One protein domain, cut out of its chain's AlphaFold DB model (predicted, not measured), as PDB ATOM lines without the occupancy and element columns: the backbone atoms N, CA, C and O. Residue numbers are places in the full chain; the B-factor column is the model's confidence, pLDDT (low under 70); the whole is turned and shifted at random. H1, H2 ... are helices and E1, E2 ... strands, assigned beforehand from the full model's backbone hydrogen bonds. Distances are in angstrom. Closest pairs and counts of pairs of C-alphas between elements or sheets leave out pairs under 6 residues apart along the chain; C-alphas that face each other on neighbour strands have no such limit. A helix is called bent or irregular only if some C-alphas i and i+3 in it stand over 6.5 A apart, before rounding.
ATOM      1  N   TYR A  72     215.854 196.316 131.934       92.81
ATOM      2  CA  TYR A  72     215.383 195.119 131.229       92.81
ATOM      3  C   TYR A  72     213.855 195.092 131.257       92.81
ATOM      4  O   TYR A  72     213.244 194.477 132.129       92.81
ATOM      5  N   VAL A  73     213.238 195.807 130.315       94.44
ATOM      6  CA  VAL A  73     211.778 195.963 130.264       94.44
ATOM      7  C   VAL A  73     211.219 195.144 129.110       94.44
ATOM      8  O   VAL A  73     211.473 195.458 127.947       94.44
ATOM      9  N   LEU A  74     210.468 194.097 129.433       92.50
ATOM     10  CA  LEU A  74     209.877 193.147 128.498       92.50
ATOM     11  C   LEU A  74     208.520 193.626 127.985       92.50
ATOM     12  O   LEU A  74     207.711 194.158 128.745       92.50
ATOM     13  N   LYS A  75     208.238 193.367 126.708       91.25
ATOM     14  CA  LYS A  75     206.908 193.565 126.124       91.25
ATOM     15  C   LYS A  75     206.005 192.381 126.448       91.25
ATOM     16  O   LYS A  75     206.382 191.227 126.262       91.25
ATOM     17  N   THR A  76     204.772 192.677 126.838       89.25
ATOM     18  CA  THR A  76     203.696 191.683 127.017       89.25
ATOM     19  C   THR A  76     202.803 191.547 125.784       89.25
ATOM     20  O   THR A  76     201.878 190.743 125.770       89.25
ATOM     21  N   SER A  77     203.117 192.272 124.708       86.94
ATOM     22  CA  SER A  77     202.449 192.202 123.407       86.94
ATOM     23  C   SER A  77     203.429 191.810 122.297       86.94
ATOM     24  O   SER A  77     204.594 192.210 122.334       86.94
ATOM     25  N   GLY A  78     202.949 191.119 121.262       84.25
ATOM     26  CA  GLY A  78     203.734 190.759 120.073       84.25
ATOM     27  C   GLY A  78     204.089 189.273 120.000       84.25
ATOM     28  O   GLY A  78     203.755 188.497 120.894       84.25
ATOM     29  N   THR A  79     204.768 188.871 118.925       84.31
ATOM     30  CA  THR A  79     204.969 187.460 118.535       84.31
ATOM     31  C   THR A  79     205.621 186.593 119.616       84.31
ATOM     32  O   THR A  79     205.275 185.423 119.747       84.31
ATOM     33  N   PHE A  80     206.531 187.157 120.416       84.19
ATOM     34  CA  PHE A  80     207.277 186.418 121.446       84.19
ATOM     35  C   PHE A  80     206.735 186.603 122.868       84.19
ATOM     36  O   PHE A  80     207.228 185.954 123.789       84.19
ATOM     37  N   SER A  81     205.718 187.452 123.052       84.69
ATOM     38  CA  SER A  81     205.197 187.822 124.376       84.69
ATOM     39  C   SER A  81     204.767 186.611 125.199       84.69
ATOM     40  O   SER A  81     205.220 186.453 126.328       84.69
ATOM     41  N   LYS A  82     203.970 185.710 124.615       87.94
ATOM     42  CA  LYS A  82     203.497 184.497 125.292       87.94
ATOM     43  C   LYS A  82     204.654 183.634 125.791       87.94
ATOM     44  O   LYS A  82     204.669 183.262 126.954       87.94
ATOM     45  N   THR A  83     205.640 183.363 124.937       87.69
ATOM     46  CA  THR A  83     206.787 182.523 125.300       87.69
ATOM     47  C   THR A  83     207.595 183.147 126.434       87.69
ATOM     48  O   THR A  83     207.944 182.457 127.384       87.69
ATOM     49  N   VAL A  84     207.841 184.460 126.368       87.00
ATOM     50  CA  VAL A  84     208.552 185.200 127.419       87.00
ATOM     51  C   VAL A  84     207.766 185.184 128.734       87.00
ATOM     52  O   VAL A  84     208.352 184.951 129.787       87.00
ATOM     53  N   ILE A  85     206.444 185.377 128.686       91.38
ATOM     54  CA  ILE A  85     205.561 185.307 129.859       91.38
ATOM     55  C   ILE A  85     205.572 183.900 130.471       91.38
ATOM     56  O   ILE A  85     205.704 183.773 131.688       91.38
ATOM     57  N   ASP A  86     205.499 182.850 129.649       91.06
ATOM     58  CA  ASP A  86     205.609 181.460 130.104       91.06
ATOM     59  C   ASP A  86     206.969 181.216 130.789       91.06
ATOM     60  O   ASP A  86     207.035 180.536 131.814       91.06
ATOM     61  N   GLY A  87     208.044 181.833 130.283       91.19
ATOM     62  CA  GLY A  87     209.366 181.831 130.913       91.19
ATOM     63  C   GLY A  87     209.430 182.562 132.254       91.19
ATOM     64  O   GLY A  87     210.049 182.066 133.198       91.19
ATOM     65  N   LEU A  88     208.752 183.706 132.388       93.06
ATOM     66  CA  LEU A  88     208.632 184.395 133.674       93.06
ATOM     67  C   LEU A  88     207.869 183.534 134.676       93.06
ATOM     68  O   LEU A  88     208.335 183.340 135.795       93.06
ATOM     69  N   LYS A  89     206.737 182.958 134.273       94.19
ATOM     70  CA  LYS A  89     205.926 182.090 135.128       94.19
ATOM     71  C   LYS A  89     206.696 180.853 135.581       94.19
ATOM     72  O   LYS A  89     206.661 180.503 136.762       94.19
ATOM     73  N   SER A  90     207.433 180.211 134.675       93.06
ATOM     74  CA  SER A  90     208.230 179.034 135.021       93.06
ATOM     75  C   SER A  90     209.390 179.360 135.963       93.06
ATOM     76  O   SER A  90     209.781 178.484 136.730       93.06
ATOM     77  N   SER A  91     209.883 180.605 136.003       94.19
ATOM     78  CA  SER A  91     210.923 181.017 136.959       94.19
ATOM     79  C   SER A  91     210.482 180.894 138.425       94.19
ATOM     80  O   SER A  91     211.268 180.418 139.242       94.19
ATOM     81  N   TYR A  92     209.219 181.202 138.751       95.31
ATOM     82  CA  TYR A  92     208.669 181.044 140.108       95.31
ATOM     83  C   TYR A  92     208.655 179.579 140.531       95.31
ATOM     84  O   TYR A  92     209.067 179.228 141.636       95.31
ATOM     85  N   LEU A  93     208.207 178.708 139.626       93.88
ATOM     86  CA  LEU A  93     208.221 177.276 139.877       93.88
ATOM     87  C   LEU A  93     209.659 176.761 139.986       93.88
ATOM     88  O   LEU A  93     209.973 176.026 140.913       93.88
ATOM     89  N   ALA A  94     210.556 177.169 139.087       92.44
ATOM     90  CA  ALA A  94     211.953 176.755 139.110       92.44
ATOM     91  C   ALA A  94     212.649 177.110 140.432       92.44
ATOM     92  O   ALA A  94     213.424 176.292 140.931       92.44
ATOM     93  N   ASP A  95     212.352 178.272 141.022       92.25
ATOM     94  CA  ASP A  95     212.909 178.676 142.318       92.25
ATOM     95  C   ASP A  95     212.519 177.669 143.413       92.25
ATOM     96  O   ASP A  95     213.379 177.002 143.995       92.25
ATOM     97  N   VAL A  96     211.215 177.409 143.571       90.75
ATOM     98  CA  VAL A  96     210.690 176.419 144.532       90.75
ATOM     99  C   VAL A  96     211.265 175.027 144.294       90.75
ATOM    100  O   VAL A  96     211.713 174.342 145.221       90.75
ATOM    101  N   MET A  97     211.234 174.579 143.042       91.12
ATOM    102  CA  MET A  97     211.628 173.225 142.673       91.12
ATOM    103  C   MET A  97     213.130 173.014 142.870       91.12
ATOM    104  O   MET A  97     213.536 171.933 143.289       91.12
ATOM    105  N   SER A  98     213.952 174.038 142.630       88.81
ATOM    106  CA  SER A  98     215.396 173.979 142.870       88.81
ATOM    107  C   SER A  98     215.751 174.004 144.360       88.81
ATOM    108  O   SER A  98     216.725 173.362 144.764       88.81
ATOM    109  N   ALA A  99     214.953 174.684 145.187       87.88
ATOM    110  CA  ALA A  99     215.153 174.756 146.633       87.88
ATOM    111  C   ALA A  99     214.664 173.500 147.385       87.88
ATOM    112  O   ALA A  99     215.109 173.241 148.509       87.88
ATOM    113  N   THR A 100     213.782 172.707 146.771       84.88
ATOM    114  CA  THR A 100     213.194 171.492 147.357       84.88
ATOM    115  C   THR A 100     214.127 170.289 147.210       84.88
ATOM    116  O   THR A 100     214.626 170.020 146.117       84.88
ATOM    117  N   ASN A 101     214.339 169.527 148.291       83.44
ATOM    118  CA  ASN A 101     215.067 168.260 148.205       83.44
ATOM    119  C   ASN A 101     214.140 167.138 147.718       83.44
ATOM    120  O   ASN A 101     213.368 166.562 148.490       83.44
ATOM    121  N   TRP A 102     214.257 166.788 146.439       81.94
ATOM    122  CA  TRP A 102     213.405 165.779 145.808       81.94
ATOM    123  C   TRP A 102     213.785 164.334 146.145       81.94
ATOM    124  O   TRP A 102     213.018 163.415 145.873       81.94
ATOM    125  N   SER A 103     214.943 164.130 146.777       74.31
ATOM    126  CA  SER A 103     215.386 162.818 147.265       74.31
ATOM    127  C   SER A 103     214.918 162.505 148.694       74.31
ATOM    128  O   SER A 103     215.121 161.393 149.179       74.31
ATOM    129  N   ALA A 104     214.290 163.472 149.370       72.88
ATOM    130  CA  ALA A 104     213.824 163.363 150.751       72.88
ATOM    131  C   ALA A 104     212.286 163.377 150.856       72.88
ATOM    132  O   ALA A 104     211.567 163.471 149.863       72.88
ATOM    133  N   SER A 105     211.767 163.351 152.089       70.81
ATOM    134  CA  SER A 105     210.332 163.496 152.411       70.81
ATOM    135  C   SER A 105     209.710 164.812 151.896       70.81
ATOM    136  O   SER A 105     208.485 164.980 151.860       70.81
ATOM    137  N   GLU A 106     210.544 165.768 151.483       71.06
ATOM    138  CA  GLU A 106     210.156 167.017 150.830       71.06
ATOM    139  C   GLU A 106     209.706 166.824 149.367       71.06
ATOM    140  O   GLU A 106     208.907 167.619 148.879       71.06
ATOM    141  N   GLY A 107     210.129 165.747 148.700       76.50
ATOM    142  CA  GLY A 107     209.973 165.525 147.264       76.50
ATOM    143  C   GLY A 107     208.850 164.587 146.836       76.50
ATOM    144  O   GLY A 107     209.130 163.541 146.258       76.50
ATOM    145  N   THR A 108     207.582 164.922 147.084       82.06
ATOM    146  CA  THR A 108     206.452 164.068 146.655       82.06
ATOM    147  C   THR A 108     205.715 164.631 145.440       82.06
ATOM    148  O   THR A 108     205.671 165.843 145.223       82.06
ATOM    149  N   ALA A 109     205.077 163.755 144.656       86.38
ATOM    150  CA  ALA A 109     204.245 164.170 143.524       86.38
ATOM    151  C   ALA A 109     203.086 165.089 143.953       86.38
ATOM    152  O   ALA A 109     202.733 166.018 143.230       86.38
ATOM    153  N   ASP A 110     202.523 164.872 145.145       88.75
ATOM    154  CA  ASP A 110     201.474 165.739 145.684       88.75
ATOM    155  C   ASP A 110     202.019 167.121 146.062       88.75
ATOM    156  O   ASP A 110     201.401 168.126 145.720       88.75
ATOM    157  N   LYS A 111     203.209 167.198 146.681       88.19
ATOM    158  CA  LYS A 111     203.869 168.484 146.963       88.19
ATOM    159  C   LYS A 111     204.183 169.246 145.685       88.19
ATOM    160  O   LYS A 111     203.918 170.438 145.630       88.19
ATOM    161  N   ARG A 112     204.647 168.557 144.635       89.94
ATOM    162  CA  ARG A 112     204.841 169.166 143.312       89.94
ATOM    163  C   ARG A 112     203.556 169.831 142.810       89.94
ATOM    164  O   ARG A 112     203.591 171.013 142.492       89.94
ATOM    165  N   ARG A 113     202.419 169.124 142.817       92.19
ATOM    166  CA  ARG A 113     201.128 169.699 142.388       92.19
ATOM    167  C   ARG A 113     200.706 170.896 143.244       92.19
ATOM    168  O   ARG A 113     200.194 171.876 142.713       92.19
ATOM    169  N   ILE A 114     200.918 170.825 144.559       93.00
ATOM    170  CA  ILE A 114     200.611 171.925 145.485       93.00
ATOM    171  C   ILE A 114     201.473 173.154 145.172       93.00
ATOM    172  O   ILE A 114     200.954 174.267 145.106       93.00
ATOM    173  N   TYR A 115     202.771 172.955 144.947       93.56
ATOM    174  CA  TYR A 115     203.700 174.033 144.625       93.56
ATOM    175  C   TYR A 115     203.364 174.666 143.279       93.56
ATOM    176  O   TYR A 115     203.263 175.884 143.210       93.56
ATOM    177  N   GLU A 116     203.087 173.856 142.255       94.31
ATOM    178  CA  GLU A 116     202.635 174.322 140.939       94.31
ATOM    179  C   GLU A 116     201.340 175.143 141.027       94.31
ATOM    180  O   GLU A 116     201.230 176.213 140.426       94.31
ATOM    181  N   ALA A 117     200.352 174.684 141.801       95.75
ATOM    182  CA  ALA A 117     199.108 175.425 141.998       95.75
ATOM    183  C   ALA A 117     199.351 176.768 142.703       95.75
ATOM    184  O   ALA A 117     198.810 177.793 142.282       95.75
ATOM    185  N   TYR A 118     200.191 176.775 143.740       95.94
ATOM    186  CA  TYR A 118     200.536 177.984 144.482       95.94
ATOM    187  C   TYR A 118     201.309 178.991 143.617       95.94
ATOM    188  O   TYR A 118     200.948 180.167 143.586       95.94
ATOM    189  N   THR A 119     202.326 178.543 142.872       95.94
ATOM    190  CA  THR A 119     203.114 179.402 141.971       95.94
ATOM    191  C   THR A 119     202.240 179.996 140.876       95.94
ATOM    192  O   THR A 119     202.348 181.183 140.580       95.94
ATOM    193  N   ASN A 120     201.332 179.194 140.306       96.38
ATOM    194  CA  ASN A 120     200.399 179.665 139.290       96.38
ATOM    195  C   ASN A 120     199.468 180.736 139.856       96.38
ATOM    196  O   ASN A 120     199.351 181.804 139.268       96.38
ATOM    197  N   LEU A 121     198.849 180.482 141.011       97.31
ATOM    198  CA  LEU A 121     197.951 181.446 141.639       97.31
ATOM    199  C   LEU A 121     198.667 182.760 141.971       97.31
ATOM    200  O   LEU A 121     198.122 183.829 141.699       97.31
ATOM    201  N   TRP A 122     199.879 182.689 142.530       97.44
ATOM    202  CA  TRP A 122     200.681 183.874 142.829       97.44
ATOM    203  C   TRP A 122     200.959 184.688 141.566       97.44
ATOM    204  O   TRP A 122     200.665 185.884 141.520       97.44
ATOM    205  N   PHE A 123     201.464 184.024 140.522       97.06
ATOM    206  CA  PHE A 123     201.815 184.675 139.267       97.06
ATOM    207  C   PHE A 123     200.606 185.346 138.611       97.06
ATOM    208  O   PHE A 123     200.684 186.520 138.258       97.06
ATOM    209  N   GLU A 124     199.472 184.647 138.502       96.75
ATOM    210  CA  GLU A 124     198.251 185.218 137.921       96.75
ATOM    211  C   GLU A 124     197.718 186.390 138.758       96.75
ATOM    212  O   GLU A 124     197.308 187.412 138.212       96.75
ATOM    213  N   THR A 125     197.780 186.289 140.090       97.25
ATOM    214  CA  THR A 125     197.338 187.368 140.989       97.25
ATOM    215  C   THR A 125     198.192 188.621 140.822       97.25
ATOM    216  O   THR A 125     197.669 189.737 140.827       97.25
ATOM    217  N   ARG A 126     199.510 188.453 140.673       96.25
ATOM    218  CA  ARG A 126     200.445 189.570 140.561       96.25
ATOM    219  C   ARG A 126     200.470 190.178 139.163       96.25
ATOM    220  O   ARG A 126     200.390 191.398 139.018       96.25
ATOM    221  N   TRP A 127     200.626 189.331 138.153       96.62
ATOM    222  CA  TRP A 127     200.976 189.730 136.793       96.62
ATOM    223  C   TRP A 127     199.824 189.582 135.803       96.62
ATOM    224  O   TRP A 127     199.872 190.221 134.755       96.62
ATOM    225  N   GLY A 128     198.771 188.823 136.127       95.69
ATOM    226  CA  GLY A 128     197.673 188.527 135.201       95.69
ATOM    227  C   GLY A 128     197.043 189.788 134.608       95.69
ATOM    228  O   GLY A 128     196.960 189.923 133.391       95.69
ATOM    229  N   LYS A 129     196.727 190.782 135.448       96.00
ATOM    230  CA  LYS A 129     196.179 192.066 134.979       96.00
ATOM    231  C   LYS A 129     197.182 192.903 134.178       96.00
ATOM    232  O   LYS A 129     196.800 193.589 133.240       96.00
ATOM    233  N   VAL A 130     198.467 192.869 134.538       95.69
ATOM    234  CA  VAL A 130     199.528 193.586 133.800       95.69
ATOM    235  C   VAL A 130     199.653 193.021 132.383       95.69
ATOM    236  O   VAL A 130     199.776 193.782 131.426       95.69
ATOM    237  N   ILE A 131     199.567 191.695 132.259       94.88
ATOM    238  CA  ILE A 131     199.600 190.964 130.992       94.88
ATOM    239  C   ILE A 131     198.331 191.228 130.171       94.88
ATOM    240  O   ILE A 131     198.434 191.525 128.983       94.88
ATOM    241  N   GLU A 132     197.151 191.163 130.795       95.00
ATOM    242  CA  GLU A 132     195.861 191.445 130.148       95.00
ATOM    243  C   GLU A 132     195.802 192.877 129.599       95.00
ATOM    244  O   GLU A 132     195.428 193.088 128.446       95.00
ATOM    245  N   ASP A 133     196.275 193.850 130.383       96.00
ATOM    246  CA  ASP A 133     196.372 195.259 129.994       96.00
ATOM    247  C   ASP A 133     197.510 195.536 128.983       96.00
ATOM    248  O   ASP A 133     197.734 196.694 128.622       96.00
ATOM    249  N   GLN A 134     198.272 194.516 128.560       93.44
ATOM    250  CA  GLN A 134     199.448 194.629 127.681       93.44
ATOM    251  C   GLN A 134     200.496 195.646 128.166       93.44
ATOM    252  O   GLN A 134     201.188 196.299 127.381       93.44
ATOM    253  N   LYS A 135     200.629 195.784 129.486       95.00
ATOM    254  CA  LYS A 135     201.642 196.635 130.108       95.00
ATOM    255  C   LYS A 135     202.966 195.896 130.156       95.00
ATOM    256  O   LYS A 135     203.010 194.703 130.452       95.00
ATOM    257  N   SER A 136     204.048 196.607 129.881       94.69
ATOM    258  CA  SER A 136     205.388 196.037 129.935       94.69
ATOM    259  C   SER A 136     205.777 195.602 131.344       94.69
ATOM    260  O   SER A 136     205.316 196.170 132.336       94.69
ATOM    261  N   ILE A 137     206.652 194.604 131.421       95.38
ATOM    262  CA  ILE A 137     207.114 194.014 132.678       95.38
ATOM    263  C   ILE A 137     208.601 194.309 132.847       95.38
ATOM    264  O   ILE A 137     209.415 193.962 131.994       95.38
ATOM    265  N   ASP A 138     208.963 194.934 133.960       96.31
ATOM    266  CA  ASP A 138     210.356 195.162 134.330       96.31
ATOM    267  C   ASP A 138     210.904 193.946 135.085       96.31
ATOM    268  O   ASP A 138     210.325 193.521 136.090       96.31
ATOM    269  N   LEU A 139     212.033 193.390 134.638       95.19
ATOM    270  CA  LEU A 139     212.667 192.265 135.333       95.19
ATOM    271  C   LEU A 139     213.134 192.623 136.746       95.19
ATOM    272  O   LEU A 139     213.241 191.727 137.584       95.19
ATOM    273  N   TYR A 140     213.375 193.902 137.040       96.31
ATOM    274  CA  TYR A 140     213.603 194.351 138.410       96.31
ATOM    275  C   TYR A 140     212.375 194.094 139.290       96.31
ATOM    276  O   TYR A 140     212.495 193.500 140.360       96.31
ATOM    277  N   ASP A 141     211.186 194.482 138.821       97.50
ATOM    278  CA  ASP A 141     209.942 194.306 139.573       97.50
ATOM    279  C   ASP A 141     209.582 192.811 139.703       97.50
ATOM    280  O   ASP A 141     209.103 192.392 140.756       97.50
ATOM    281  N   VAL A 142     209.886 191.987 138.689       96.44
ATOM    282  CA  VAL A 142     209.796 190.512 138.781       96.44
ATOM    283  C   VAL A 142     210.753 189.958 139.834       96.44
ATOM    284  O   VAL A 142     210.362 189.124 140.643       96.44
ATOM    285  N   SER A 143     211.999 190.431 139.862       95.94
ATOM    286  CA  SER A 143     213.004 189.954 140.821       95.94
ATOM    287  C   SER A 143     212.626 190.306 142.264       95.94
ATOM    288  O   SER A 143     212.789 189.483 143.165       95.94
ATOM    289  N   LYS A 144     212.066 191.502 142.488       96.88
ATOM    290  CA  LYS A 144     211.519 191.903 143.792       96.88
ATOM    291  C   LYS A 144     210.311 191.053 144.186       96.88
ATOM    292  O   LYS A 144     210.223 190.618 145.331       96.88
ATOM    293  N   ASP A 145     209.418 190.772 143.241       97.44
ATOM    294  CA  ASP A 145     208.253 189.922 143.489       97.44
ATOM    295  C   ASP A 145     208.642 188.471 143.805       97.44
ATOM    296  O   ASP A 145     208.048 187.869 144.691       97.44
ATOM    297  N   LEU A 146     209.688 187.927 143.173       95.44
ATOM    298  CA  LEU A 146     210.247 186.613 143.517       95.44
ATOM    299  C   LEU A 146     210.754 186.557 144.967       95.44
ATOM    300  O   LEU A 146     210.548 185.555 145.649       95.44
ATOM    301  N   ILE A 147     211.351 187.638 145.482       93.94
ATOM    302  CA  ILE A 147     211.739 187.719 146.900       93.94
ATOM    303  C   ILE A 147     210.507 187.697 147.818       93.94
ATOM    304  O   ILE A 147     210.519 187.046 148.867       93.94
ATOM    305  N   GLU A 148     209.443 188.420 147.463       94.31
ATOM    306  CA  GLU A 148     208.191 188.418 148.231       94.31
ATOM    307  C   GLU A 148     207.500 187.053 148.187       94.31
ATOM    308  O   GLU A 148     207.068 186.538 149.223       94.31
ATOM    309  N   PHE A 149     207.477 186.438 147.008       94.31
ATOM    310  CA  PHE A 149     207.006 185.084 146.783       94.31
ATOM    311  C   PHE A 149     207.761 184.077 147.655       94.31
ATOM    312  O   PHE A 149     207.119 183.312 148.370       94.31
ATOM    313  N   ASP A 150     209.097 184.119 147.680       90.81
ATOM    314  CA  ASP A 150     209.933 183.243 148.508       90.81
ATOM    315  C   ASP A 150     209.587 183.359 149.997       90.81
ATOM    316  O   ASP A 150     209.483 182.354 150.709       90.81
ATOM    317  N   ARG A 151     209.372 184.588 150.485       89.19
ATOM    318  CA  ARG A 151     208.959 184.840 151.875       89.19
ATOM    319  C   ARG A 151     207.589 184.236 152.167       89.19
ATOM    320  O   ARG A 151     207.420 183.590 153.203       89.19
ATOM    321  N   ALA A 152     206.624 184.433 151.272       91.19
ATOM    322  CA  ALA A 152     205.271 183.911 151.426       91.19
ATOM    323  C   ALA A 152     205.244 182.376 151.348       91.19
ATOM    324  O   ALA A 152     204.655 181.719 152.207       91.19
ATOM    325  N   PHE A 153     205.954 181.800 150.376       89.50
ATOM    326  CA  PHE A 153     206.097 180.361 150.199       89.50
ATOM    327  C   PHE A 153     206.742 179.715 151.431       89.50
ATOM    328  O   PHE A 153     206.208 178.751 151.982       89.50
ATOM    329  N   ALA A 154     207.844 180.287 151.929       85.75
ATOM    330  CA  ALA A 154     208.490 179.817 153.149       85.75
ATOM    331  C   ALA A 154     207.571 179.933 154.378       85.75
ATOM    332  O   ALA A 154     207.625 179.079 155.260       85.75
ATOM    333  N   GLY A 155     206.697 180.943 154.431       84.19
ATOM    334  CA  GLY A 155     205.722 181.102 155.510       84.19
ATOM    335  C   GLY A 155     204.676 179.989 155.583       84.19
ATOM    336  O   GLY A 155     204.166 179.713 156.667       84.19
ATOM    337  N   ILE A 156     204.381 179.337 154.456       84.56
ATOM    338  CA  ILE A 156     203.378 178.267 154.363       84.56
ATOM    339  C   ILE A 156     204.034 176.887 154.446       84.56
ATOM    340  O   ILE A 156     203.532 176.001 155.137       84.56
ATOM    341  N   TYR A 157     205.148 176.693 153.735       84.50
ATOM    342  CA  TYR A 157     205.711 175.365 153.489       84.50
ATOM    343  C   TYR A 157     207.026 175.092 154.226       84.50
ATOM    344  O   TYR A 157     207.464 173.941 154.268       84.50
ATOM    345  N   HIS A 158     207.673 176.105 154.812       81.31
ATOM    346  CA  HIS A 158     208.904 175.927 155.589       81.31
ATOM    347  C   HIS A 158     208.657 176.075 157.095       81.31
ATOM    348  O   HIS A 158     207.588 176.465 157.558       81.31
ATOM    349  N   ASP A 159     209.671 175.725 157.889       79.38
ATOM    350  CA  ASP A 159     209.599 175.870 159.340       79.38
ATOM    351  C   ASP A 159     209.368 177.336 159.739       79.38
ATOM    352  O   ASP A 159     210.078 178.233 159.277       79.38
ATOM    353  N   PHE A 160     208.419 177.557 160.652       79.62
ATOM    354  CA  PHE A 160     208.043 178.881 161.155       79.62
ATOM    355  C   PHE A 160     209.251 179.707 161.624       79.62
ATOM    356  O   PHE A 160     209.268 180.928 161.463       79.62
ATOM    357  N   GLY A 161     210.282 179.051 162.171       76.38
ATOM    358  CA  GLY A 161     211.490 179.717 162.644       76.38
ATOM    359  C   GLY A 161     212.315 180.383 161.542       76.38
ATOM    360  O   GLY A 161     213.077 181.293 161.853       76.38
ATOM    361  N   TYR A 162     212.168 179.983 160.272       81.44
ATOM    362  CA  TYR A 162     212.869 180.616 159.148       81.44
ATOM    363  C   TYR A 162     212.285 181.964 158.746       81.44
ATOM    364  O   TYR A 162     213.016 182.777 158.189       81.44
ATOM    365  N   VAL A 163     211.004 182.202 159.010       78.94
ATOM    366  CA  VAL A 163     210.292 183.411 158.565       78.94
ATOM    367  C   VAL A 163     209.891 184.332 159.715       78.94
ATOM    368  O   VAL A 163     209.643 185.511 159.491       78.94
ATOM    369  N   ASN A 164     209.888 183.836 160.954       79.25
ATOM    370  CA  ASN A 164     209.479 184.604 162.126       79.25
ATOM    371  C   ASN A 164     210.605 184.645 163.172       79.25
ATOM    372  O   ASN A 164     210.859 183.639 163.839       79.25
ATOM    373  N   PRO A 165     211.304 185.781 163.340       75.75
ATOM    374  CA  PRO A 165     212.261 185.946 164.424       75.75
ATOM    375  C   PRO A 165     211.565 186.227 165.761       75.75
ATOM    376  O   PRO A 165     210.440 186.724 165.820       75.75
ATOM    377  N   GLY A 166     212.290 186.002 166.853       72.62
ATOM    378  CA  GLY A 166     211.913 186.544 168.150       72.62
ATOM    379  C   GLY A 166     210.925 185.720 168.962       72.62
ATOM    380  O   GLY A 166     210.829 184.494 168.862       72.62
ATOM    381  N   LEU A 167     210.204 186.434 169.828       75.44
ATOM    382  CA  LEU A 167     209.284 185.844 170.799       75.44
ATOM    383  C   LEU A 167     208.118 185.101 170.126       75.44
ATOM    384  O   LEU A 167     207.638 184.107 170.661       75.44
ATOM    385  N   THR A 168     207.688 185.522 168.935       79.19
ATOM    386  CA  THR A 168     206.594 184.862 168.202       79.19
ATOM    387  C   THR A 168     206.921 183.413 167.852       79.19
ATOM    388  O   THR A 168     206.025 182.575 167.855       79.19
ATOM    389  N   TRP A 169     208.195 183.093 167.610       82.19
ATOM    390  CA  TRP A 169     208.641 181.733 167.320       82.19
ATOM    391  C   TRP A 169     208.665 180.843 168.561       82.19
ATOM    392  O   TRP A 169     208.183 179.709 168.513       82.19
ATOM    393  N   ILE A 170     209.179 181.344 169.689       84.69
ATOM    394  CA  ILE A 170     209.335 180.527 170.904       84.69
ATOM    395  C   ILE A 170     207.992 180.136 171.535       84.69
ATOM    396  O   ILE A 170     207.928 179.119 172.220       84.69
ATOM    397  N   PHE A 171     206.932 180.914 171.289       85.00
ATOM    398  CA  PHE A 171     205.574 180.619 171.754       85.00
ATOM    399  C   PHE A 171     204.773 179.725 170.797       85.00
ATOM    400  O   PHE A 171     203.642 179.365 171.119       85.00
ATOM    401  N   GLN A 172     205.340 179.322 169.654       86.94
ATOM    402  CA  GLN A 172     204.687 178.327 168.806       86.94
ATOM    403  C   GLN A 172     204.655 176.948 169.492       86.94
ATOM    404  O   GLN A 172     205.638 176.550 170.137       86.94
ATOM    405  N   PRO A 173     203.552 176.188 169.344       84.19
ATOM    406  CA  PRO A 173     203.435 174.852 169.915       84.19
ATOM    407  C   PRO A 173     204.603 173.945 169.514       84.19
ATOM    408  O   PRO A 173     204.962 173.824 168.347       84.19
ATOM    409  N   GLY A 174     205.217 173.290 170.502       85.25
ATOM    410  CA  GLY A 174     206.320 172.351 170.282       85.25
ATOM    411  C   GLY A 174     207.703 172.981 170.054       85.25
ATOM    412  O   GLY A 174     208.690 172.245 170.110       85.25
ATOM    413  N   THR A 175     207.825 174.306 169.880       86.94
ATOM    414  CA  THR A 175     209.130 174.965 169.670       86.94
ATOM    415  C   THR A 175     210.075 174.753 170.847       86.94
ATOM    416  O   THR A 175     211.210 174.324 170.646       86.94
ATOM    417  N   LEU A 176     209.620 174.984 172.084       88.00
ATOM    418  CA  LEU A 176     210.457 174.793 173.276       88.00
ATOM    419  C   LEU A 176     210.926 173.339 173.423       88.00
ATOM    420  O   LEU A 176     212.111 173.092 173.638       88.00
ATOM    421  N   GLY A 177     210.016 172.376 173.245       89.25
ATOM    422  CA  GLY A 177     210.348 170.951 173.312       89.25
ATOM    423  C   GLY A 177     211.360 170.536 172.243       89.25
ATOM    424  O   GLY A 177     212.249 169.730 172.507       89.25
ATOM    425  N   ARG A 178     211.277 171.137 171.050       89.69
ATOM    426  CA  ARG A 178     212.245 170.920 169.977       89.69
ATOM    427  C   ARG A 178     213.600 171.540 170.304       89.69
ATOM    428  O   ARG A 178     214.604 170.841 170.239       89.69
ATOM    429  N   LEU A 179     213.627 172.815 170.695       90.19
ATOM    430  CA  LEU A 179     214.856 173.543 171.018       90.19
ATOM    431  C   LEU A 179     215.631 172.881 172.160       90.19
ATOM    432  O   LEU A 179     216.850 172.816 172.089       90.19
ATOM    433  N   PHE A 180     214.959 172.367 173.187       92.00
ATOM    434  CA  PHE A 180     215.614 171.754 174.349       92.00
ATOM    435  C   PHE A 180     215.638 170.223 174.305       92.00
ATOM    436  O   PHE A 180     215.888 169.580 175.323       92.00
ATOM    437  N   ASN A 181     215.415 169.620 173.133       93.38
ATOM    438  CA  ASN A 181     215.516 168.175 172.983       93.38
ATOM    439  C   ASN A 181     216.953 167.706 173.323       93.38
ATOM    440  O   ASN A 181     217.903 168.172 172.691       93.38
ATOM    441  N   PRO A 182     217.150 166.755 174.258       92.56
ATOM    442  CA  PRO A 182     218.482 166.243 174.599       92.56
ATOM    443  C   PRO A 182     219.239 165.653 173.399       92.56
ATOM    444  O   PRO A 182     220.466 165.691 173.340       92.56
ATOM    445  N   ASN A 183     218.499 165.146 172.411       93.81
ATOM    446  CA  ASN A 183     219.008 164.593 171.165       93.81
ATOM    447  C   ASN A 183     218.875 165.570 169.988       93.81
ATOM    448  O   ASN A 183     218.856 165.122 168.845       93.81
ATOM    449  N   LEU A 184     218.809 166.887 170.234       92.38
ATOM    450  CA  LEU A 184     218.580 167.917 169.211       92.38
ATOM    451  C   LEU A 184     219.383 167.687 167.929       92.38
ATOM    452  O   LEU A 184     218.812 167.654 166.845       92.38
ATOM    453  N   LYS A 185     220.694 167.452 168.058       93.50
ATOM    454  CA  LYS A 185     221.616 167.255 166.925       93.50
ATOM    455  C   LYS A 185     221.297 166.041 166.044       93.50
ATOM    456  O   LYS A 185     221.816 165.960 164.943       93.50
ATOM    457  N   LYS A 186     220.507 165.092 166.551       92.06
ATOM    458  CA  LYS A 186     220.070 163.878 165.848       92.06
ATOM    459  C   LYS A 186     218.653 164.009 165.282       92.06
ATOM    460  O   LYS A 186     218.178 163.085 164.636       92.06
ATOM    461  N   THR A 187     217.954 165.109 165.564       91.31
ATOM    462  CA  THR A 187     216.601 165.332 165.040       91.31
ATOM    463  C   THR A 187     216.656 165.689 163.560       91.31
ATOM    464  O   THR A 187     217.536 166.437 163.139       91.31
ATOM    465  N   GLU A 188     215.680 165.209 162.789       87.94
ATOM    466  CA  GLU A 188     215.526 165.550 161.368       87.94
ATOM    467  C   GLU A 188     215.487 167.068 161.160       87.94
ATOM    468  O   GLU A 188     216.189 167.595 160.306       87.94
ATOM    469  N   TRP A 189     214.761 167.794 162.017       88.06
ATOM    470  CA  TRP A 189     214.708 169.254 161.970       88.06
ATOM    471  C   TRP A 189     216.092 169.904 162.079       88.06
ATOM    472  O   TRP A 189     216.431 170.745 161.254       88.06
ATOM    473  N   TYR A 190     216.904 169.523 163.070       91.12
ATOM    474  CA  TYR A 190     218.227 170.127 163.239       91.12
ATOM    475  C   TYR A 190     219.155 169.762 162.081       91.12
ATOM    476  O   TYR A 190     219.902 170.617 161.611       91.12
ATOM    477  N   THR A 191     219.094 168.520 161.597       89.69
ATOM    478  CA  THR A 191     219.855 168.097 160.417       89.69
ATOM    479  C   THR A 191     219.446 168.915 159.195       89.69
ATOM    480  O   THR A 191     220.317 169.474 158.544       89.69
ATOM    481  N   ASN A 192     218.146 169.105 158.949       87.19
ATOM    482  CA  ASN A 192     217.647 169.945 157.858       87.19
ATOM    483  C   ASN A 192     218.104 171.401 158.000       87.19
ATOM    484  O   ASN A 192     218.491 172.020 157.011       87.19
ATOM    485  N   VAL A 193     218.127 171.943 159.224       90.12
ATOM    486  CA  VAL A 193     218.676 173.278 159.493       90.12
ATOM    487  C   VAL A 193     220.154 173.357 159.133       90.12
ATOM    488  O   VAL A 193     220.559 174.301 158.455       90.12
ATOM    489  N   VAL A 194     220.951 172.378 159.572       92.19
ATOM    490  CA  VAL A 194     222.386 172.303 159.280       92.19
ATOM    491  C   VAL A 194     222.626 172.183 157.782       92.19
ATOM    492  O   VAL A 194     223.459 172.920 157.262       92.19
ATOM    493  N   THR A 195     221.888 171.318 157.086       89.12
ATOM    494  CA  THR A 195     221.985 171.180 155.632       89.12
ATOM    495  C   THR A 195     221.688 172.528 154.980       89.12
ATOM    496  O   THR A 195     222.577 173.057 154.319       89.12
ATOM    497  N   LYS A 196     220.543 173.164 155.301       88.94
ATOM    498  CA  LYS A 196     220.109 174.461 154.732       88.94
ATOM    499  C   LYS A 196     221.149 175.571 154.846       88.94
ATOM    500  O   LYS A 196     221.309 176.320 153.888       88.94
ATOM    501  N   GLN A 197     221.860 175.674 155.970       92.62
ATOM    502  CA  GLN A 197     222.936 176.665 156.137       92.62
ATOM    503  C   GLN A 197     224.287 176.246 155.539       92.62
ATOM    504  O   GLN A 197     225.196 177.068 155.465       92.62
ATOM    505  N   THR A 198     224.477 174.967 155.215       93.19
ATOM    506  CA  THR A 198     225.760 174.477 154.712       93.19
ATOM    507  C   THR A 198     225.961 174.980 153.294       93.19
ATOM    508  O   THR A 198     225.059 174.914 152.462       93.19
ATOM    509  N   THR A 199     227.168 175.453 153.016       94.25
ATOM    510  CA  THR A 199     227.598 175.842 151.679       94.25
ATOM    511  C   THR A 199     228.557 174.780 151.161       94.25
ATOM    512  O   THR A 199     229.515 174.428 151.851       94.25
ATOM    513  N   ILE A 200     228.308 174.276 149.957       92.88
ATOM    514  CA  ILE A 200     229.189 173.336 149.258       92.88
ATOM    515  C   ILE A 200     229.843 174.007 148.046       92.88
ATOM    516  O   ILE A 200     229.546 175.158 147.717       92.88
ATOM    517  N   ASP A 201     230.744 173.290 147.377       95.06
ATOM    518  CA  ASP A 201     231.282 173.726 146.090       95.06
ATOM    519  C   ASP A 201     230.147 173.939 145.068       95.06
ATOM    520  O   ASP A 201     229.261 173.096 144.904       95.06
ATOM    521  N   GLN A 202     230.165 175.084 144.379       95.12
ATOM    522  CA  GLN A 202     229.066 175.468 143.495       95.12
ATOM    523  C   GLN A 202     228.950 174.537 142.284       95.12
ATOM    524  O   GLN A 202     227.835 174.276 141.839       95.12
ATOM    525  N   ASN A 203     230.058 174.001 141.762       94.31
ATOM    526  CA  ASN A 203     230.002 173.064 140.637       94.31
ATOM    527  C   ASN A 203     229.354 171.745 141.062       94.31
ATOM    528  O   ASN A 203     228.529 171.195 140.336       94.31
ATOM    529  N   THR A 204     229.670 171.286 142.272       92.75
ATOM    530  CA  THR A 204     229.014 170.132 142.892       92.75
ATOM    531  C   THR A 204     227.506 170.352 143.001       92.75
ATOM    532  O   THR A 204     226.735 169.483 142.597       92.75
ATOM    533  N   TYR A 205     227.075 171.527 143.475       92.62
ATOM    534  CA  TYR A 205     225.652 171.862 143.526       92.62
ATOM    535  C   TYR A 205     225.021 171.905 142.125       92.62
ATOM    536  O   TYR A 205     223.995 171.272 141.896       92.62
ATOM    537  N   ASN A 206     225.648 172.581 141.161       92.19
ATOM    538  CA  ASN A 206     225.132 172.696 139.794       92.19
ATOM    539  C   ASN A 206     224.910 171.319 139.141       92.19
ATOM    540  O   ASN A 206     223.870 171.099 138.531       92.19
ATOM    541  N   ASN A 207     225.841 170.378 139.331       90.81
ATOM    542  CA  ASN A 207     225.744 169.014 138.796       90.81
ATOM    543  C   ASN A 207     224.635 168.176 139.451       90.81
ATOM    544  O   ASN A 207     224.257 167.130 138.929       90.81
ATOM    545  N   SER A 208     224.129 168.614 140.603       89.94
ATOM    546  CA  SER A 208     223.073 167.932 141.349       89.94
ATOM    547  C   SER A 208     221.659 168.411 140.991       89.94
ATOM    548  O   SER A 208     220.680 167.763 141.364       89.94
ATOM    549  N   VAL A 209     221.543 169.525 140.255       90.06
ATOM    550  CA  VAL A 209     220.262 170.062 139.782       90.06
ATOM    551  C   VAL A 209     220.002 169.572 138.360       90.06
ATOM    552  O   VAL A 209     220.652 169.998 137.407       90.06
ATOM    553  N   ILE A 210     219.011 168.695 138.201       89.44
ATOM    554  CA  ILE A 210     218.578 168.201 136.889       89.44
ATOM    555  C   ILE A 210     217.519 169.160 136.353       89.44
ATOM    556  O   ILE A 210     216.416 169.250 136.901       89.44
ATOM    557  N   SER A 211     217.846 169.872 135.277       89.81
ATOM    558  CA  SER A 211     216.947 170.846 134.658       89.81
ATOM    559  C   SER A 211     217.084 170.886 133.137       89.81
ATOM    560  O   SER A 211     218.077 170.419 132.586       89.81
ATOM    561  N   THR A 212     216.095 171.468 132.454       83.69
ATOM    562  CA  THR A 212     216.106 171.654 130.989       83.69
ATOM    563  C   THR A 212     217.075 172.741 130.502       83.69
ATOM    564  O   THR A 212     217.141 172.988 129.302       83.69
ATOM    565  N   GLY A 213     217.836 173.373 131.405       78.75
ATOM    566  CA  GLY A 213     218.714 174.505 131.104       78.75
ATOM    567  C   GLY A 213     217.957 175.815 130.826       78.75
ATOM    568  O   GLY A 213     216.723 175.821 130.849       78.75
ATOM    569  N   PRO A 214     218.682 176.930 130.601       81.69
ATOM    570  CA  PRO A 214     218.105 178.214 130.197       81.69
ATOM    571  C   PRO A 214     217.333 178.101 128.879       81.69
ATOM    572  O   PRO A 214     217.737 177.369 127.974       81.69
ATOM    573  N   GLY A 215     216.241 178.849 128.743       79.50
ATOM    574  CA  GLY A 215     215.384 178.768 127.566       79.50
ATOM    575  C   GLY A 215     214.291 179.827 127.544       79.50
ATOM    576  O   GLY A 215     213.981 180.450 128.555       79.50
ATOM    577  N   LEU A 216     213.676 180.019 126.373       74.62
ATOM    578  CA  LEU A 216     212.627 181.028 126.183       74.62
ATOM    579  C   LEU A 216     211.370 180.759 127.010       74.62
ATOM    580  O   LEU A 216     210.758 181.695 127.501       74.62
ATOM    581  N   THR A 217     211.014 179.488 127.196       79.50
ATOM    582  CA  THR A 217     209.927 179.049 128.088       79.50
ATOM    583  C   THR A 217     210.390 178.918 129.545       79.50
ATOM    584  O   THR A 217     209.687 178.355 130.383       79.50
ATOM    585  N   GLY A 218     211.594 179.414 129.848       79.75
ATOM    586  CA  GLY A 218     212.279 179.303 131.127       79.75
ATOM    587  C   GLY A 218     212.769 177.889 131.430       79.75
ATOM    588  O   GLY A 218     213.065 177.110 130.522       79.75
ATOM    589  N   VAL A 219     212.911 177.582 132.719       86.19
ATOM    590  CA  VAL A 219     213.634 176.395 133.198       86.19
ATOM    591  C   VAL A 219     212.688 175.448 133.915       86.19
ATOM    592  O   VAL A 219     211.971 175.845 134.826       86.19
ATOM    593  N   ASN A 220     212.723 174.170 133.542       87.06
ATOM    594  CA  ASN A 220     212.031 173.117 134.270       87.06
ATOM    595  C   ASN A 220     213.037 172.340 135.120       87.06
ATOM    596  O   ASN A 220     213.975 171.747 134.584       87.06
ATOM    597  N   VAL A 221     212.832 172.336 136.437       87.88
ATOM    598  CA  VAL A 221     213.645 171.580 137.393       87.88
ATOM    599  C   VAL A 221     212.961 170.247 137.689       87.88
ATOM    600  O   VAL A 221     211.885 170.175 138.289       87.88
ATOM    601  N   GLN A 222     213.603 169.164 137.263       84.25
ATOM    602  CA  GLN A 222     213.115 167.806 137.482       84.25
ATOM    603  C   GLN A 222     213.518 167.292 138.860       84.25
ATOM    604  O   GLN A 222     212.700 166.683 139.548       84.25
ATOM    605  N   ASN A 223     214.763 167.557 139.257       83.88
ATOM    606  CA  ASN A 223     215.346 167.068 140.496       83.88
ATOM    607  C   ASN A 223     216.356 168.082 141.048       83.88
ATOM    608  O   ASN A 223     217.036 168.769 140.289       83.88
ATOM    609  N   SER A 224     216.469 168.134 142.370       84.12
ATOM    610  CA  SER A 224     217.465 168.913 143.101       84.12
ATOM    611  C   SER A 224     217.714 168.225 144.435       84.12
ATOM    612  O   SER A 224     216.779 167.715 145.062       84.12
ATOM    613  N   ILE A 225     218.966 168.235 144.892       80.81
ATOM    614  CA  ILE A 225     219.302 167.796 146.255       80.81
ATOM    615  C   ILE A 225     218.754 168.760 147.314       80.81
ATOM    616  O   ILE A 225     218.738 168.418 148.494       80.81
ATOM    617  N   GLY A 226     218.276 169.939 146.895       74.44
ATOM    618  CA  GLY A 226     217.732 170.971 147.762       74.44
ATOM    619  C   GLY A 226     218.680 171.348 148.900       74.44
ATOM    620  O   GLY A 226     219.853 170.996 148.924       74.44
ATOM    621  N   ALA A 227     218.156 172.094 149.864       70.31
ATOM    622  CA  ALA A 227     218.772 172.268 151.177       70.31
ATOM    623  C   ALA A 227     220.193 172.874 151.248       70.31
ATOM    624  O   ALA A 227     220.778 172.804 152.308       70.31
ATOM    625  N   ASN A 228     220.733 173.556 150.238       89.81
ATOM    626  CA  ASN A 228     221.907 174.435 150.395       89.81
ATOM    627  C   ASN A 228     221.522 175.832 149.907       89.81
ATOM    628  O   ASN A 228     221.720 176.153 148.738       89.81
ATOM    629  N   ILE A 229     220.891 176.646 150.761       91.88
ATOM    630  CA  ILE A 229     220.100 177.801 150.288       91.88
ATOM    631  C   ILE A 229     220.938 178.843 149.538       91.88
ATOM    632  O   ILE A 229     220.465 179.435 148.572       91.88
ATOM    633  N   VAL A 230     222.202 179.023 149.933       95.19
ATOM    634  CA  VAL A 230     223.120 179.946 149.256       95.19
ATOM    635  C   VAL A 230     223.486 179.403 147.877       95.19
ATOM    636  O   VAL A 230     223.342 180.114 146.888       95.19
ATOM    637  N   ASN A 231     223.898 178.134 147.788       95.50
ATOM    638  CA  ASN A 231     224.235 177.506 146.509       95.50
ATOM    639  C   ASN A 231     223.040 177.457 145.552       95.50
ATOM    640  O   ASN A 231     223.196 177.718 144.358       95.50
ATOM    641  N   ASN A 232     221.854 177.163 146.090       94.31
ATOM    642  CA  ASN A 232     220.594 177.186 145.367       94.31
ATOM    643  C   ASN A 232     220.318 178.561 144.763       94.31
ATOM    644  O   ASN A 232     220.086 178.669 143.561       94.31
ATOM    645  N   LYS A 233     220.398 179.620 145.574       95.25
ATOM    646  CA  LYS A 233     220.093 180.962 145.088       95.25
ATOM    647  C   LYS A 233     221.141 181.464 144.098       95.25
ATOM    648  O   LYS A 233     220.779 182.086 143.108       95.25
ATOM    649  N   VAL A 234     222.418 181.119 144.287       96.31
ATOM    650  CA  VAL A 234     223.472 181.368 143.287       96.31
ATOM    651  C   VAL A 234     223.163 180.662 141.966       96.31
ATOM    652  O   VAL A 234     223.268 181.280 140.907       96.31
ATOM    653  N   TRP A 235     222.763 179.388 142.009       95.38
ATOM    654  CA  TRP A 235     222.349 178.648 140.814       95.38
ATOM    655  C   TRP A 235     221.172 179.343 140.123       95.38
ATOM    656  O   TRP A 235     221.247 179.627 138.929       95.38
ATOM    657  N   PHE A 236     220.132 179.697 140.880       94.50
ATOM    658  CA  PHE A 236     218.930 180.327 140.345       94.50
ATOM    659  C   PHE A 236     219.230 181.684 139.697       94.50
ATOM    660  O   PHE A 236     218.850 181.911 138.549       94.50
ATOM    661  N   LEU A 237     219.979 182.559 140.378       95.56
ATOM    662  CA  LEU A 237     220.388 183.862 139.841       95.56
ATOM    663  C   LEU A 237     221.205 183.713 138.549       95.56
ATOM    664  O   LEU A 237     220.994 184.463 137.596       95.56
ATOM    665  N   ASN A 238     222.096 182.721 138.482       95.62
ATOM    666  CA  ASN A 238     222.882 182.451 137.278       95.62
ATOM    667  C   ASN A 238     222.029 181.899 136.129       95.62
ATOM    668  O   ASN A 238     222.249 182.271 134.981       95.62
ATOM    669  N   ILE A 239     221.014 181.082 136.412       94.12
ATOM    670  CA  ILE A 239     220.041 180.656 135.401       94.12
ATOM    671  C   ILE A 239     219.245 181.850 134.859       94.12
ATOM    672  O   ILE A 239     219.100 181.983 133.644       94.12
ATOM    673  N   GLN A 240     218.782 182.756 135.726       93.19
ATOM    674  CA  GLN A 240     218.072 183.957 135.272       93.19
ATOM    675  C   GLN A 240     218.978 184.889 134.463       93.19
ATOM    676  O   GLN A 240     218.548 185.443 133.452       93.19
ATOM    677  N   ARG A 241     220.256 185.005 134.839       93.81
ATOM    678  CA  ARG A 241     221.271 185.704 134.043       93.81
ATOM    679  C   ARG A 241     221.389 185.119 132.631       93.81
ATOM    680  O   ARG A 241     221.409 185.886 131.670       93.81
ATOM    681  N   GLU A 242     221.467 183.796 132.487       93.44
ATOM    682  CA  GLU A 242     221.534 183.159 131.161       93.44
ATOM    683  C   GLU A 242     220.243 183.366 130.352       93.44
ATOM    684  O   GLU A 242     220.315 183.597 129.147       93.44
ATOM    685  N   ASN A 243     219.071 183.377 130.995       91.12
ATOM    686  CA  ASN A 243     217.818 183.723 130.317       91.12
ATOM    687  C   ASN A 243     217.837 185.174 129.802       91.12
ATOM    688  O   ASN A 243     217.483 185.420 128.651       91.12
ATOM    689  N   ILE A 244     218.305 186.133 130.611       91.19
ATOM    690  CA  ILE A 244     218.470 187.534 130.184       91.19
ATOM    691  C   ILE A 244     219.432 187.619 128.998       91.19
ATOM    692  O   ILE A 244     219.128 188.283 128.009       91.19
ATOM    693  N   LYS A 245     220.567 186.915 129.073       92.06
ATOM    694  CA  LYS A 245     221.550 186.840 127.989       92.06
ATOM    695  C   LYS A 245     220.922 186.330 126.691       92.06
ATOM    696  O   LYS A 245     221.091 186.974 125.662       92.06
ATOM    697  N   LEU A 246     220.161 185.236 126.741       90.44
ATOM    698  CA  LEU A 246     219.475 184.679 125.572       90.44
ATOM    699  C   LEU A 246     218.499 185.690 124.950       90.44
ATOM    700  O   LEU A 246     218.507 185.906 123.737       90.44
ATOM    701  N   LEU A 247     217.683 186.348 125.779       89.19
ATOM    702  CA  LEU A 247     216.747 187.376 125.311       89.19
ATOM    703  C   LEU A 247     217.484 188.559 124.668       89.19
ATOM    704  O   LEU A 247     217.026 189.098 123.658       89.19
ATOM    705  N   MET A 248     218.628 188.958 125.230       89.19
ATOM    706  CA  MET A 248     219.475 190.013 124.673       89.19
ATOM    707  C   MET A 248     220.088 189.612 123.329       89.19
ATOM    708  O   MET A 248     220.014 190.400 122.391       89.19
ATOM    709  N   GLU A 249     220.642 188.403 123.209       89.25
ATOM    710  CA  GLU A 249     221.212 187.885 121.955       89.25
ATOM    711  C   GLU A 249     220.173 187.876 120.834       89.25
ATOM    712  O   GLU A 249     220.451 188.324 119.724       89.25
ATOM    713  N   MET A 250     218.950 187.442 121.138       86.25
ATOM    714  CA  MET A 250     217.845 187.464 120.182       86.25
ATOM    715  C   MET A 250     217.490 188.889 119.754       86.25
ATOM    716  O   MET A 250     217.380 189.166 118.558       86.25
ATOM    717  N   ASN A 251     217.356 189.805 120.714       85.12
ATOM    718  CA  ASN A 251     217.012 191.193 120.429       85.12
ATOM    719  C   ASN A 251     218.099 191.908 119.604       85.12
ATOM    720  O   ASN A 251     217.779 192.605 118.642       85.12
ATOM    721  N   LEU A 252     219.378 191.707 119.936       82.12
ATOM    722  CA  LEU A 252     220.517 192.274 119.201       82.12
ATOM    723  C   LEU A 252     220.734 191.599 117.836       82.12
ATOM    724  O   LEU A 252     221.197 192.247 116.902       82.12
ATOM    725  N   GLY A 253     220.347 190.329 117.694       80.75
ATOM    726  CA  GLY A 253     220.352 189.579 116.436       80.75
ATOM    727  C   GLY A 253     219.221 189.944 115.465       80.75
ATOM    728  O   GLY A 253     219.085 189.297 114.429       80.75
ATOM    729  N   GLY A 254     218.406 190.958 115.779       76.88
ATOM    730  CA  GLY A 254     217.355 191.480 114.900       76.88
ATOM    731  C   GLY A 254     215.940 190.974 115.196       76.88
ATOM    732  O   GLY A 254     214.996 191.398 114.524       76.88
ATOM    733  N   LEU A 255     215.745 190.121 116.212       78.50
ATOM    734  CA  LEU A 255     214.404 189.744 116.672       78.50
ATOM    735  C   LEU A 255     213.811 190.875 117.514       78.50
ATOM    736  O   LEU A 255     213.968 190.942 118.732       78.50
ATOM    737  N   THR A 256     213.115 191.783 116.839       72.56
ATOM    738  CA  THR A 256     212.408 192.885 117.497       72.56
ATOM    739  C   THR A 256     211.152 192.390 118.225       72.56
ATOM    740  O   THR A 256     210.519 191.412 117.830       72.56
ATOM    741  N   GLY A 257     210.770 193.080 119.304       74.25
ATOM    742  CA  GLY A 257     209.504 192.826 120.004       74.25
ATOM    743  C   GLY A 257     209.604 192.072 121.331       74.25
ATOM    744  O   GLY A 257     208.565 191.821 121.929       74.25
ATOM    745  N   ILE A 258     210.811 191.760 121.816       84.25
ATOM    746  CA  ILE A 258     211.023 191.171 123.153       84.25
ATOM    747  C   ILE A 258     211.101 192.267 124.220       84.25
ATOM    748  O   ILE A 258     210.376 192.224 125.211       84.25
ATOM    749  N   PHE A 259     211.951 193.272 124.002       88.00
ATOM    750  CA  PHE A 259     212.131 194.388 124.928       88.00
ATOM    751  C   PHE A 259     211.383 195.642 124.460       88.00
ATOM    752  O   PHE A 259     211.346 195.966 123.271       88.00
ATOM    753  N   GLU A 260     210.797 196.370 125.406       86.75
ATOM    754  CA  GLU A 260     210.382 197.765 125.229       86.75
ATOM    755  C   GLU A 260     211.588 198.689 125.393       86.75
ATOM    756  O   GLU A 260     211.832 199.554 124.555       86.75
ATOM    757  N   LYS A 261     212.378 198.451 126.443       83.69
ATOM    758  CA  LYS A 261     213.685 199.072 126.652       83.69
ATOM    759  C   LYS A 261     214.721 197.968 126.675       83.69
ATOM    760  O   LYS A 261     214.737 197.145 127.591       83.69
ATOM    761  N   ALA A 262     215.518 197.933 125.615       70.19
ATOM    762  CA  ALA A 262     216.573 196.956 125.453       70.19
ATOM    763  C   ALA A 262     217.877 197.466 126.087       70.19
ATOM    764  O   ALA A 262     218.187 198.660 125.977       70.19
ATOM    765  N   PRO A 263     218.670 196.568 126.681       76.81
ATOM    766  CA  PRO A 263     220.080 196.826 126.940       76.81
ATOM    767  C   PRO A 263     220.824 197.170 125.640       76.81
ATOM    768  O   PRO A 263     220.427 196.728 124.558       76.81
ATOM    769  N   LYS A 264     221.886 197.978 125.733       77.94
ATOM    770  CA  LYS A 264     222.571 198.537 124.555       77.94
ATOM    771  C   LYS A 264     223.493 197.526 123.889       77.94
ATOM    772  O   LYS A 264     223.602 197.521 122.666       77.94
ATOM    773  N   ASP A 265     224.144 196.688 124.687       87.81
ATOM    774  CA  ASP A 265     225.057 195.658 124.208       87.81
ATOM    775  C   ASP A 265     225.233 194.531 125.239       87.81
ATOM    776  O   ASP A 265     224.684 194.562 126.338       87.81
ATOM    777  N   MET A 266     226.002 193.503 124.878       87.69
ATOM    778  CA  MET A 266     226.206 192.307 125.701       87.69
ATOM    779  C   MET A 266     226.981 192.557 127.005       87.69
ATOM    780  O   MET A 266     226.937 191.714 127.900       87.69
ATOM    781  N   ASN A 267     227.653 193.701 127.170       88.44
ATOM    782  CA  ASN A 267     228.281 194.066 128.445       88.44
ATOM    783  C   ASN A 267     227.242 194.457 129.501       88.44
ATOM    784  O   ASN A 267     227.559 194.502 130.688       88.44
ATOM    785  N   ASP A 268     225.999 194.707 129.087       89.38
ATOM    786  CA  ASP A 268     224.901 194.957 130.005       89.38
ATOM    787  C   ASP A 268     224.373 193.686 130.680       89.38
ATOM    788  O   ASP A 268     223.470 193.797 131.498       89.38
ATOM    789  N   ILE A 269     224.883 192.487 130.390       91.00
ATOM    790  CA  ILE A 269     224.441 191.273 131.091       91.00
ATOM    791  C   ILE A 269     224.871 191.351 132.566       91.00
ATOM    792  O   ILE A 269     226.037 191.651 132.836       91.00
ATOM    793  N   PRO A 270     223.984 191.029 133.530       92.75
ATOM    794  CA  PRO A 270     224.364 190.951 134.938       92.75
ATOM    795  C   PRO A 270     225.599 190.053 135.151       92.75
ATOM    796  O   PRO A 270     225.776 189.060 134.435       92.75
ATOM    797  N   PRO A 271     226.490 190.347 136.111       95.12
ATOM    798  CA  PRO A 271     227.616 189.467 136.405       95.12
ATOM    799  C   PRO A 271     227.139 188.102 136.921       95.12
ATOM    800  O   PRO A 271     226.035 187.965 137.446       95.12
ATOM    801  N   LEU A 272     227.994 187.085 136.784       96.06
ATOM    802  CA  LEU A 272     227.761 185.784 137.415       96.06
ATOM    803  C   LEU A 272     227.752 185.947 138.936       96.06
ATOM    804  O   LEU A 272     228.732 186.430 139.508       96.06
ATOM    805  N   ALA A 273     226.672 185.497 139.567       97.00
ATOM    806  CA  ALA A 273     226.558 185.416 141.009       97.00
ATOM    807  C   ALA A 273     227.504 184.341 141.552       97.00
ATOM    808  O   ALA A 273     227.639 183.247 140.988       97.00
ATOM    809  N   LYS A 274     228.130 184.642 142.684       97.25
ATOM    810  CA  LYS A 274     228.985 183.738 143.446       97.25
ATOM    811  C   LYS A 274     228.452 183.597 144.860       97.25
ATOM    812  O   LYS A 274     227.808 184.484 145.406       97.25
ATOM    813  N   VAL A 275     228.823 182.496 145.503       96.38
ATOM    814  CA  VAL A 275     228.544 182.249 146.927       96.38
ATOM    815  C   VAL A 275     229.041 183.392 147.821       96.38
ATOM    816  O   VAL A 275     228.410 183.702 148.824       96.38
ATOM    817  N   SER A 276     230.161 184.028 147.463       96.56
ATOM    818  CA  SER A 276     230.727 185.170 148.191       96.56
ATOM    819  C   SER A 276     229.889 186.444 148.106       96.56
ATOM    820  O   SER A 276     230.113 187.355 148.897       96.56
ATOM    821  N   ASP A 277     228.971 186.522 147.145       97.00
ATOM    822  CA  ASP A 277     228.167 187.719 146.905       97.00
ATOM    823  C   ASP A 277     226.925 187.753 147.805       97.00
ATOM    824  O   ASP A 277     226.288 188.796 147.929       97.00
ATOM    825  N   LEU A 278     226.593 186.629 148.450       97.19
ATOM    826  CA  LEU A 278     225.426 186.474 149.311       97.19
ATOM    827  C   LEU A 278     225.842 186.212 150.763       97.19
ATOM    828  O   LEU A 278     226.865 185.584 151.052       97.19
TER     829      LEU A 278
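AT A GLANCE: This is residues 72 to 278 of the 325 residues of an uncharacterized protein of Entomoplasma somnilux (UniProt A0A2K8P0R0). Four long helices run roughly lengthwise in one body, with H1 in the middle between the H2 and H3 side and H9; H1, H2 and H3 form an up-and-down bundle, each running against the one before it. Beyond one end of this body the chain makes a loop of short helices, out through H4, H5 and H6 and back through H7 to the first residues of H9, while H8 crosses H9 and the last stretch, residues 262 to 278, folds back along H9. The printed part has 207 residues, with the named elements H1 to H8, E1, H9 and E2 in chain order, and is mostly helix. It is compact, with a radius of gyration of the C-alphas of 19.0 A, yet elongated, spanning 65 by 36 by 32 A.

HOW THE PARTS SIT: H1, residues 81 to 99, has a kink of 30 degrees near residue 93. It forms a helical hairpin with H2, residues 109 to 132: they touch, closest at the C-alphas of Leu 93 and Thr 119, 5.9 A, at a tilt of 37 degrees, only just steep. H2 is irregular, with C-alphas 126 and 129 7.5 A apart, and has a kink of 50 degrees near residue 126. H3, residues 139 to 157, only just touches H1, with 3 pairs of C-alphas within 8 A, the closest Tyr 92 and Leu 146, 6.7 A. H4, residues 160 to 163, touches H3, closest at the C-alphas of Gly 155 and Val 163, 6.0 A. H5, residues 167 to 170, and H6, residues 175 to 179, touch no helix. H7, residues 188 to 197, and H9, residues 229 to 252, only just touch, with 3 pairs of C-alphas within 8 A, and only at their ends. H8, residues 202 to 208, touches H9 about perpendicular, at 87 degrees, closest at the C-alphas of Gln 202 and Asn 231, 6.0 A. H9 touches H1 at a shallow tilt of 15 degrees, opposite ways, closest at the C-alphas of Ala 99 and Asn 232, 6.1 A. E1, residues 221 to 223, and E2, residues 259 to 261, pair with no named strand; residues 210 to 211 pair antiparallel with E1. Every O i to N i+4 pair is within hydrogen-bond range in H3, H6, H7, H8 and H9, against 13 of 15 in H1 and 18 of 20 in H2; H4 and H5 are too short for one.

IN THESE COORDINATES: H1 begins at C-alpha 81, (205.197, 187.822, 124.376), and measures 27.7 A; H2 measures 31.5 A and H3 25.8 A. H9, 34.3 A, ends at C-alpha 252, (220.517, 192.274, 119.201).

THE WHOLE: The C-alphas farthest apart, Pro 182 and Gly 254, are 64.8 A apart. The printed part has no cut; the link from H8 to E1, 12 residues, is long. No printed residue has a pLDDT under 70.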